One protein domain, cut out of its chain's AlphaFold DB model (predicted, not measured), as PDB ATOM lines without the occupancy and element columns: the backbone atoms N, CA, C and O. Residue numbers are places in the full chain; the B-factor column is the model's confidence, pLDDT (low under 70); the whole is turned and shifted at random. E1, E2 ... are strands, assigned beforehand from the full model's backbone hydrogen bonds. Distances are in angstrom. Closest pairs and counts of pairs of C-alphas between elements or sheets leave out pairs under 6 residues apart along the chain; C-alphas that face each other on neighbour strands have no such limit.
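AT A GLANCE: This is residues 35 to 118 of the 706 residues of an uncharacterized protein of Jimgerdemannia flammicorona (UniProt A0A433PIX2). Little of this elongated model is regular: a twisted sheet of E2, E1, E5 and E6, in that order and antiparallel, runs on through E2 into a small hairpin, E3 and E4, and loops within residues 54 to 73 and 77 to 95 make the two far ends. The 84 printed residues hold six named strands, E1 to E6 along the chain, and no named helix: all strand, with 27 residues in named elements. It is loose, radius of gyration of the C-alphas 16.2 A, spanning 53 by 26 by 19 A.

HOW THE PARTS SIT: E1, residues 35 to 39, forms a hairpin with E2, residues 45 to 48; N 37 and O 46 are 2.8 A apart. E2 runs on at 33 degrees into E3, residues 51 to 53, in a hairpin with E4, residues 74 to 76; N 51 and O 76 are 2.9 A apart. E5, residues 96 to 101, is antiparallel to E1, with N 36 and O 99 2.9 A apart, and forms a hairpin with E6, residues 107 to 112, with N 98 and O 111 2.8 A apart.

IN THESE COORDINATES: E1, 13.6 A long, begins at C-alpha 35 (167.489, 178.458, 139.548). E5 measures 16.5 A; E6, 15.1 A, ends at C-alpha 112 (158.528, 172.900, 131.789).

THE WHOLE: The C-alphas farthest apart, of Ser 69 and Lys 90, are 52.6 A apart. The printed part has no cut. The links E3 to E4 and E4 to E5 are long. Residues 53 to 73 have pLDDT under 70.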
ATOM      1  N   LEU A  35     168.775 179.082 139.854       94.44
ATOM      2  CA  LEU A  35     167.489 178.458 139.548       94.44
ATOM      3  C   LEU A  35     166.333 179.245 140.175       94.44
ATOM      4  O   LEU A  35     166.371 179.567 141.365       94.44
ATOM      5  N   THR A  36     165.269 179.463 139.405       95.31
ATOM      6  CA  THR A  36     163.966 179.933 139.907       95.31
ATOM      7  C   THR A  36     162.892 178.938 139.482       95.31
ATOM      8  O   THR A  36     162.717 178.686 138.292       95.31
ATOM      9  N   ILE A  37     162.174 178.373 140.452       96.19
ATOM     10  CA  ILE A  37     161.206 177.287 140.266       96.19
ATOM     11  C   ILE A  37     159.823 177.778 140.702       96.19
ATOM     12  O   ILE A  37     159.666 178.280 141.816       96.19
ATOM     13  N   TYR A  38     158.822 177.641 139.838       95.25
ATOM     14  CA  TYR A  38     157.456 178.123 140.068       95.25
ATOM     15  C   TYR A  38     156.424 177.222 139.380       95.25
ATOM     16  O   TYR A  38     156.790 176.304 138.647       95.25
ATOM     17  N   ILE A  39     155.133 177.445 139.633       94.50
ATOM     18  CA  ILE A  39     154.038 176.724 138.963       94.50
ATOM     19  C   ILE A  39     153.369 177.648 137.936       94.50
ATOM     20  O   ILE A  39     153.217 178.848 138.164       94.50
ATOM     21  N   SER A  40     152.953 177.096 136.796       92.31
ATOM     22  CA  SER A  40     152.235 177.801 135.733       92.31
ATOM     23  C   SER A  40     151.008 178.563 136.268       92.31
ATOM     24  O   SER A  40     150.039 177.959 136.743       92.31
ATOM     25  N   GLY A  41     151.043 179.894 136.170       86.75
ATOM     26  CA  GLY A  41     149.969 180.780 136.629       86.75
ATOM     27  C   GLY A  41     149.888 180.980 138.149       86.75
ATOM     28  O   GLY A  41     148.904 181.545 138.625       86.75
ATOM     29  N   GLU A  42     150.857 180.491 138.924       89.44
ATOM     30  CA  GLU A  42     151.059 180.908 140.317       89.44
ATOM     31  C   GLU A  42     151.998 182.118 140.373       89.44
ATOM     32  O   GLU A  42     152.899 182.265 139.548       89.44
ATOM     33  N   SER A  43     151.811 182.988 141.367       83.75
ATOM     34  CA  SER A  43     152.707 184.132 141.609       83.75
ATOM     35  C   SER A  43     153.909 183.781 142.497       83.75
ATOM     36  O   SER A  43     154.858 184.564 142.597       83.75
ATOM     37  N   SER A  44     153.888 182.610 143.144       83.69
ATOM     38  CA  SER A  44     154.956 182.168 144.039       83.69
ATOM     39  C   SER A  44     156.161 181.623 143.263       83.69
ATOM     40  O   SER A  44     156.053 180.719 142.438       83.69
ATOM     41  N   ASN A  45     157.335 182.190 143.546       89.12
ATOM     42  CA  ASN A  45     158.615 181.805 142.956       89.12
ATOM     43  C   ASN A  45     159.552 181.319 144.066       89.12
ATOM     44  O   ASN A  45     159.751 182.029 145.050       89.12
ATOM     45  N   GLN A  46     160.141 180.135 143.906       90.75
ATOM     46  CA  GLN A  46     161.091 179.547 144.853       90.75
ATOM     47  C   GLN A  46     162.508 179.548 144.257       90.75
ATOM     48  O   GLN A  46     162.683 179.078 143.129       90.75
ATOM     49  N   PRO A  47     163.540 180.032 144.971       92.38
ATOM     50  CA  PRO A  47     164.922 179.847 144.545       92.38
ATOM     51  C   PRO A  47     165.318 178.370 144.683       92.38
ATOM     52  O   PRO A  47     165.076 177.747 145.719       92.38
ATOM     53  N   GLY A  48     165.931 177.799 143.647       88.88
ATOM     54  CA  GLY A  48     166.476 176.444 143.696       88.88
ATOM     55  C   GLY A  48     167.931 176.443 144.168       88.88
ATOM     56  O   GLY A  48     168.754 177.162 143.609       88.88
ATOM     57  N   SER A  49     168.249 175.617 145.168       85.81
ATOM     58  CA  SER A  49     169.636 175.325 145.565       85.81
ATOM     59  C   SER A  49     170.170 174.117 144.790       85.81
ATOM     60  O   SER A  49     169.438 173.137 144.634       85.81
ATOM     61  N   LEU A  50     171.415 174.186 144.311       85.25
ATOM     62  CA  LEU A  50     172.072 173.120 143.546       85.25
ATOM     63  C   LEU A  50     173.081 172.356 144.410       85.25
ATOM     64  O   LEU A  50     174.099 172.907 144.816       85.25
ATOM     65  N   GLU A  51     172.806 171.076 144.625       80.50
ATOM     66  CA  GLU A  51     173.717 170.078 145.185       80.50
ATOM     67  C   GLU A  51     174.543 169.479 144.032       80.50
ATOM     68  O   GLU A  51     173.972 168.915 143.097       80.50
ATOM     69  N   TRP A  52     175.869 169.643 144.045       78.12
ATOM     70  CA  TRP A  52     176.750 169.207 142.951       78.12
ATOM     71  C   TRP A  52     177.353 167.831 143.222       78.12
ATOM     72  O   TRP A  52     177.775 167.563 144.343       78.12
ATOM     73  N   CYS A  53     177.438 166.986 142.193       69.50
ATOM     74  CA  CYS A  53     178.049 165.658 142.274       69.50
ATOM     75  C   CYS A  53     179.169 165.486 141.233       69.50
ATOM     76  O   CYS A  53     179.023 165.873 140.066       69.50
ATOM     77  N   THR A  54     180.264 164.852 141.654       65.56
ATOM     78  CA  THR A  54     181.346 164.349 140.786       65.56
ATOM     79  C   THR A  54     180.872 163.205 139.867       65.56
ATOM     80  O   THR A  54     179.800 162.636 140.101       65.56
ATOM     81  N   PRO A  55     181.666 162.791 138.855       55.53
ATOM     82  CA  PRO A  55     181.491 161.499 138.172       55.53
ATOM     83  C   PRO A  55     181.339 160.304 139.131       55.53
ATOM     84  O   PRO A  55     180.509 159.426 138.896       55.53
ATOM     85  N   SER A  56     182.100 160.290 140.231       56.97
ATOM     86  CA  SER A  56     182.042 159.269 141.286       56.97
ATOM     87  C   SER A  56     180.876 159.454 142.276       56.97
ATOM     88  O   SER A  56     180.727 158.674 143.215       56.97
ATOM     89  N   GLY A  57     180.023 160.464 142.071       58.88
ATOM     90  CA  GLY A  57     178.819 160.723 142.864       58.88
ATOM     91  C   GLY A  57     179.053 161.236 144.284       58.88
ATOM     92  O   GLY A  57     178.104 161.317 145.064       58.88
ATOM     93  N   SER A  58     180.287 161.595 144.635       60.66
ATOM     94  CA  SER A  58     180.557 162.351 145.855       60.66
ATOM     95  C   SER A  58     179.964 163.758 145.738       60.66
ATOM     96  O   SER A  58     180.116 164.439 144.718       60.66
ATOM     97  N   ILE A  59     179.257 164.183 146.787       67.12
ATOM     98  CA  ILE A  59     178.676 165.525 146.873       67.12
ATOM     99  C   ILE A  59     179.817 166.520 147.107       67.12
ATOM    100  O   ILE A  59     180.581 166.381 148.064       67.12
ATOM    101  N   LEU A  60     179.920 167.522 146.240       66.38
ATOM    102  CA  LEU A  60     180.894 168.603 146.347       66.38
ATOM    103  C   LEU A  60     180.335 169.721 147.225       66.38
ATOM    104  O   LEU A  60     179.281 170.283 146.922       66.38
ATOM    105  N   ASP A  61     181.074 170.098 148.268       61.53
ATOM    106  CA  ASP A  61     180.811 171.364 148.949       61.53
ATOM    107  C   ASP A  61     181.159 172.541 148.025       61.53
ATOM    108  O   ASP A  61     182.119 172.479 147.248       61.53
ATOM    109  N   HIS A  62     180.411 173.639 148.136       59.84
ATOM    110  CA  HIS A  62     180.564 174.817 147.284       59.84
ATOM    111  C   HIS A  62     181.967 175.446 147.350       59.84
ATOM    112  O   HIS A  62     182.380 176.079 146.381       59.84
ATOM    113  N   SER A  63     182.714 175.244 148.443       55.34
ATOM    114  CA  SER A  63     184.111 175.686 148.566       55.34
ATOM    115  C   SER A  63     185.109 174.883 147.713       55.34
ATOM    116  O   SER A  63     186.184 175.389 147.402       55.34
ATOM    117  N   SER A  64     184.759 173.654 147.316       52.53
ATOM    118  CA  SER A  64     185.655 172.677 146.669       52.53
ATOM    119  C   SER A  64     185.539 172.602 145.139       52.53
ATOM    120  O   SER A  64     186.302 171.896 144.479       52.53
ATOM    121  N   ILE A  65     184.595 173.349 144.556       55.00
ATOM    122  CA  ILE A  65     184.328 173.387 143.105       55.00
ATOM    123  C   ILE A  65     185.520 173.971 142.316       55.00
ATOM    124  O   ILE A  65     185.665 173.712 141.126       55.00
ATOM    125  N   THR A  66     186.394 174.740 142.971       51.31
ATOM    126  CA  THR A  66     187.536 175.438 142.355       51.31
ATOM    127  C   THR A  66     188.879 174.712 142.484       51.31
ATOM    128  O   THR A  66     189.863 175.197 141.929       51.31
ATOM    129  N   THR A  67     188.957 173.593 143.216       48.78
ATOM    130  CA  THR A  67     190.238 172.950 143.585       48.78
ATOM    131  C   THR A  67     190.408 171.508 143.102       48.78
ATOM    132  O   THR A  67     191.533 171.013 143.098       48.78
ATOM    133  N   ASN A  68     189.335 170.831 142.686       46.50
ATOM    134  CA  ASN A  68     189.409 169.458 142.183       46.50
ATOM    135  C   ASN A  68     189.788 169.403 140.694       46.50
ATOM    136  O   ASN A  68     189.327 170.210 139.891       46.50
ATOM    137  N   SER A  69     190.596 168.406 140.325       49.34
ATOM    138  CA  SER A  69     191.012 168.133 138.943       49.34
ATOM    139  C   SER A  69     190.014 167.288 138.139       49.34
ATOM    140  O   SER A  69     190.217 167.094 136.942       49.34
ATOM    141  N   GLU A  70     188.944 166.786 138.765       52.44
ATOM    142  CA  GLU A  70     187.844 166.119 138.061       52.44
ATOM    143  C   GLU A  70     186.788 167.131 137.583       52.44
ATOM    144  O   GLU A  70     186.438 168.052 138.326       52.44
ATOM    145  N   PRO A  71     186.219 166.962 136.374       55.78
ATOM    146  CA  PRO A  71     185.133 167.811 135.902       55.78
ATOM    147  C   PRO A  71     183.872 167.620 136.757       55.78
ATOM    148  O   PRO A  71     183.463 166.499 137.062       55.78
ATOM    149  N   VAL A  72     183.200 168.721 137.098       55.50
ATOM    150  CA  VAL A  72     181.891 168.683 137.764       55.50
ATOM    151  C   VAL A  72     180.816 168.362 136.722       55.50
ATOM    152  O   VAL A  72     180.513 169.194 135.870       55.50
ATOM    153  N   ILE A  73     180.252 167.151 136.773       65.88
ATOM    154  CA  ILE A  73     179.383 166.626 135.701       65.88
ATOM    155  C   ILE A  73     177.890 166.901 135.936       65.88
ATOM    156  O   ILE A  73     177.147 167.059 134.970       65.88
ATOM    157  N   SER A  74     177.414 166.959 137.186       75.00
ATOM    158  CA  SER A  74     175.969 167.073 137.445       75.00
ATOM    159  C   SER A  74     175.612 167.895 138.682       75.00
ATOM    160  O   SER A  74     176.334 167.901 139.678       75.00
ATOM    161  N   GLY A  75     174.462 168.570 138.618       79.69
ATOM    162  CA  GLY A  75     173.865 169.310 139.729       79.69
ATOM    163  C   GLY A  75     172.393 168.938 139.910       79.69
ATOM    164  O   GLY A  75     171.651 168.807 138.935       79.69
ATOM    165  N   LYS A  76     171.961 168.766 141.160       82.06
ATOM    166  CA  LYS A  76     170.623 168.312 141.557       82.06
ATOM    167  C   LYS A  76     169.924 169.382 142.393       82.06
ATOM    168  O   LYS A  76     170.539 170.019 143.241       82.06
ATOM    169  N   CYS A  77     168.625 169.573 142.180       87.81
ATOM    170  CA  CYS A  77     167.795 170.482 142.971       87.81
ATOM    171  C   CYS A  77     166.478 169.794 143.354       87.81
ATOM    172  O   CYS A  77     165.897 169.072 142.545       87.81
ATOM    173  N   VAL A  78     165.989 170.019 144.578       89.19
ATOM    174  CA  VAL A  78     164.701 169.490 145.057       89.19
ATOM    175  C   VAL A  78     163.901 170.611 145.718       89.19
ATOM    176  O   VAL A  78     164.185 171.001 146.851       89.19
ATOM    177  N   SER A  79     162.866 171.112 145.038       90.81
ATOM    178  CA  SER A  79     161.956 172.103 145.624       90.81
ATOM    179  C   SER A  79     160.876 171.421 146.467       90.81
ATOM    180  O   SER A  79     160.059 170.662 145.949       90.81
ATOM    181  N   LYS A  80     160.873 171.685 147.781       88.69
ATOM    182  CA  LYS A  80     159.948 171.070 148.758       88.69
ATOM    183  C   LYS A  80     158.765 171.964 149.157       88.69
ATOM    184  O   LYS A  80     157.910 171.529 149.922       88.69
ATOM    185  N   HIS A  81     158.721 173.201 148.657       88.88
ATOM    186  CA  HIS A  81     157.788 174.251 149.098       88.88
ATOM    187  C   HIS A  81     156.926 174.820 147.958       88.88
ATOM    188  O   HIS A  81     156.443 175.948 148.042       88.88
ATOM    189  N   LEU A  82     156.735 174.045 146.886       91.75
ATOM    190  CA  LEU A  82     155.761 174.355 145.841       91.75
ATOM    191  C   LEU A  82     154.355 173.961 146.306       91.75
ATOM    192  O   LEU A  82     154.150 172.864 146.828       91.75
ATOM    193  N   TYR A  83     153.391 174.847 146.084       91.31
ATOM    194  CA  TYR A  83     151.968 174.604 146.283       91.31
ATOM    195  C   TYR A  83     151.172 175.431 145.270       91.31
ATOM    196  O   TYR A  83     151.661 176.443 144.769       91.31
ATOM    197  N   ILE A  84     149.955 174.981 144.980       90.44
ATOM    198  CA  ILE A  84     148.940 175.752 144.255       90.44
ATOM    199  C   ILE A  84     147.947 176.335 145.256       90.44
ATOM    200  O   ILE A  84     147.732 175.748 146.322       90.44
ATOM    201  N   ASN A  85     147.345 177.471 144.921       85.69
ATOM    202  CA  ASN A  85     146.288 178.082 145.717       85.69
ATOM    203  C   ASN A  85     144.895 177.622 145.241       85.69
ATOM    204  O   ASN A  85     144.711 177.280 144.073       85.69
ATOM    205  N   ASP A  86     143.892 177.640 146.121       83.31
ATOM    206  CA  ASP A  86     142.505 177.276 145.768       83.31
ATOM    207  C   ASP A  86     141.745 178.392 145.022       83.31
ATOM    208  O   ASP A  86     140.677 178.157 144.460       83.31
ATOM    209  N   ALA A  87     142.343 179.583 144.923       76.81
ATOM    210  CA  ALA A  87     141.793 180.769 144.265       76.81
ATOM    211  C   ALA A  87     141.456 180.618 142.760       76.81
ATOM    212  O   ALA A  87     140.764 181.480 142.216       76.81
ATOM    213  N   ASP A  88     141.922 179.564 142.079       75.38
ATOM    214  CA  ASP A  88     141.589 179.262 140.677       75.38
ATOM    215  C   ASP A  88     141.134 177.801 140.494       75.38
ATOM    216  O   ASP A  88     141.792 176.986 139.843       75.38
ATOM    217  N   GLU A  89     139.957 177.465 141.038       75.12
ATOM    218  CA  GLU A  89     139.313 176.146 140.880       75.12
ATOM    219  C   GLU A  89     139.124 175.695 139.415       75.12
ATOM    220  O   GLU A  89     138.884 174.514 139.147       75.12
ATOM    221  N   LYS A  90     139.225 176.606 138.435       80.88
ATOM    222  CA  LYS A  90     139.099 176.269 137.008       80.88
ATOM    223  C   LYS A  90     140.346 175.554 136.475       80.88
ATOM    224  O   LYS A  90     140.263 174.874 135.446       80.88
ATOM    225  N   ARG A  91     141.490 175.666 137.158       84.44
ATOM    226  CA  ARG A  91     142.793 175.176 136.697       84.44
ATOM    227  C   ARG A  91     142.981 173.677 136.943       84.44
ATOM    228  O   ARG A  91     143.579 173.241 137.918       84.44
ATOM    229  N   LYS A  92     142.484 172.862 136.009       89.75
ATOM    230  CA  LYS A  92     142.527 171.385 136.087       89.75
ATOM    231  C   LYS A  92     143.910 170.763 135.832       89.75
ATOM    232  O   LYS A  92     144.121 169.603 136.189       89.75
ATOM    233  N   ARG A  93     144.837 171.495 135.207       91.94
ATOM    234  CA  ARG A  93     146.228 171.077 134.959       91.94
ATOM    235  C   ARG A  93     147.187 172.253 135.153       91.94
ATOM    236  O   ARG A  93     146.800 173.394 134.910       91.94
ATOM    237  N   VAL A  94     148.411 171.954 135.583       94.44
ATOM    238  CA  VAL A  94     149.516 172.903 135.793       94.44
ATOM    239  C   VAL A  94     150.851 172.291 135.370       94.44
ATOM    240  O   VAL A  94     150.978 171.075 135.286       94.44
ATOM    241  N   GLU A  95     151.865 173.120 135.165       95.62
ATOM    242  CA  GLU A  95     153.247 172.703 134.907       95.62
ATOM    243  C   GLU A  95     154.183 173.359 135.928       95.62
ATOM    244  O   GLU A  95     153.949 174.490 136.361       95.62
ATOM    245  N   VAL A  96     155.249 172.664 136.324       96.38
ATOM    246  CA  VAL A  96     156.360 173.271 137.069       96.38
ATOM    247  C   VAL A  96     157.323 173.877 136.058       96.38
ATOM    248  O   VAL A  96     157.801 173.188 135.162       96.38
ATOM    249  N   LEU A  97     157.613 175.163 136.215       96.44
ATOM    250  CA  LEU A  97     158.500 175.929 135.354       96.44
ATOM    251  C   LEU A  97     159.822 176.175 136.088       96.44
ATOM    252  O   LEU A  97     159.847 176.733 137.187       96.44
ATOM    253  N   VAL A  98     160.924 175.748 135.473       96.44
ATOM    254  CA  VAL A  98     162.294 175.920 135.967       96.44
ATOM    255  C   VAL A  98     163.005 176.915 135.062       96.44
ATOM    256  O   VAL A  98     163.358 176.597 133.928       96.44
ATOM    257  N   LYS A  99     163.226 178.131 135.559       95.44
ATOM    258  CA  LYS A  99     164.038 179.149 134.891       95.44
ATOM    259  C   LYS A  99     165.490 179.039 135.352       95.44
ATOM    260  O   LYS A  99     165.750 179.037 136.556       95.44
ATOM    261  N   ILE A 100     166.418 178.980 134.400       93.31
ATOM    262  CA  ILE A 100     167.861 178.856 134.642       93.31
ATOM    263  C   ILE A 100     168.566 180.121 134.148       93.31
ATOM    264  O   ILE A 100     168.456 180.483 132.976       93.31
ATOM    265  N   GLN A 101     169.314 180.779 135.032       90.69
ATOM    266  CA  GLN A 101     170.144 181.943 134.719       90.69
ATOM    267  C   GLN A 101     171.612 181.629 135.027       90.69
ATOM    268  O   GLN A 101     171.939 181.198 136.129       90.69
ATOM    269  N   LEU A 102     172.501 181.836 134.057       86.25
ATOM    270  CA  LEU A 102     173.941 181.629 134.201       86.25
ATOM    271  C   LEU A 102     174.575 182.706 135.100       86.25
ATOM    272  O   LEU A 102     174.013 183.785 135.289       86.25
ATOM    273  N   ALA A 103     175.771 182.430 135.630       80.06
ATOM    274  CA  ALA A 103     176.481 183.336 136.538       80.06
ATOM    275  C   ALA A 103     176.801 184.714 135.922       80.06
ATOM    276  O   ALA A 103     176.775 185.727 136.615       80.06
ATOM    277  N   ASN A 104     177.018 184.770 134.604       80.25
ATOM    278  CA  ASN A 104     177.194 186.007 133.830       80.25
ATOM    279  C   ASN A 104     175.877 186.777 133.571       80.25
ATOM    280  O   ASN A 104     175.852 187.716 132.780       80.25
ATOM    281  N   GLY A 105     174.769 186.371 134.197       81.81
ATOM    282  CA  GLY A 105     173.455 186.997 134.072       81.81
ATOM    283  C   GLY A 105     172.626 186.540 132.868       81.81
ATOM    284  O   GLY A 105     171.428 186.838 132.840       81.81
ATOM    285  N   ILE A 106     173.194 185.794 131.912       83.62
ATOM    286  CA  ILE A 106     172.466 185.310 130.728       83.62
ATOM    287  C   ILE A 106     171.355 184.344 131.155       83.62
ATOM    288  O   ILE A 106     171.577 183.389 131.900       83.62
ATOM    289  N   ASN A 107     170.135 184.581 130.675       88.88
ATOM    290  CA  ASN A 107     169.011 183.679 130.894       88.88
ATOM    291  C   ASN A 107     169.108 182.488 129.932       88.88
ATOM    292  O   ASN A 107     168.809 182.640 128.750       88.88
ATOM    293  N   LEU A 108     169.492 181.312 130.435       90.25
ATOM    294  CA  LEU A 108     169.651 180.106 129.622       90.25
ATOM    295  C   LEU A 108     168.306 179.628 129.066       90.25
ATOM    296  O   LEU A 108     168.225 179.267 127.898       90.25
ATOM    297  N   GLY A 109     167.244 179.652 129.873       93.12
ATOM    298  CA  GLY A 109     165.917 179.219 129.435       93.12
ATOM    299  C   GLY A 109     164.908 179.044 130.562       93.12
ATOM    300  O   GLY A 109     165.257 179.124 131.742       93.12
ATOM    301  N   THR A 110     163.659 178.786 130.176       95.62
ATOM    302  CA  THR A 110     162.598 178.309 131.073       95.62
ATOM    303  C   THR A 110     162.082 176.970 130.556       95.62
ATOM    304  O   THR A 110     161.559 176.887 129.447       95.62
ATOM    305  N   PHE A 111     162.234 175.934 131.372       95.69
ATOM    306  CA  PHE A 111     161.939 174.539 131.055       95.69
ATOM    307  C   PHE A 111     160.686 174.096 131.820       95.69
ATOM    308  O   PHE A 111     160.518 174.485 132.976       95.69
ATOM    309  N   ALA A 112     159.804 173.309 131.200       95.62
ATOM    310  CA  ALA A 112     158.528 172.900 131.789       95.62
ATOM    311  C   ALA A 112     158.534 171.424 132.214       95.62
ATOM    312  O   ALA A 112     159.172 170.582 131.587       95.62
ATOM    313  N   SER A 113     157.791 171.084 133.265       95.81
ATOM    314  CA  SER A 113     157.397 169.695 133.506       95.81
ATOM    315  C   SER A 113     156.361 169.245 132.475       95.81
ATOM    316  O   SER A 113     155.723 170.059 131.814       95.81
ATOM    317  N   LYS A 114     156.097 167.938 132.415       93.25
ATOM    318  CA  LYS A 114     154.840 167.439 131.844       93.25
ATOM    319  C   LYS A 114     153.642 167.977 132.647       93.25
ATOM    320  O   LYS A 114     153.790 168.333 133.822       93.25
ATOM    321  N   GLY A 115     152.467 168.036 132.021       93.88
ATOM    322  CA  GLY A 115     151.254 168.615 132.610       93.88
ATOM    323  C   GLY A 115     150.695 167.811 133.790       93.88
ATOM    324  O   GLY A 115     150.072 166.763 133.609       93.88
ATOM    325  N   ILE A 116     150.849 168.346 134.999       94.81
ATOM    326  CA  ILE A 116     150.391 167.780 136.270       94.81
ATOM    327  C   ILE A 116     148.887 168.030 136.434       94.81
ATOM    328  O   ILE A 116     148.421 169.168 136.374       94.81
ATOM    329  N   LYS A 117     148.109 166.974 136.692       93.12
ATOM    330  CA  LYS A 117     146.671 167.083 136.977       93.12
ATOM    331  C   LYS A 117     146.415 167.583 138.401       93.12
ATOM    332  O   LYS A 117     146.873 166.982 139.369       93.12
ATOM    333  N   VAL A 118     145.605 168.632 138.522       91.88
ATOM    334  CA  VAL A 118     145.133 169.149 139.811       91.88
ATOM    335  C   VAL A 118     143.988 168.275 140.330       91.88
ATOM    336  O   VAL A 118     143.035 167.977 139.606       91.88
TER     337      VAL A 118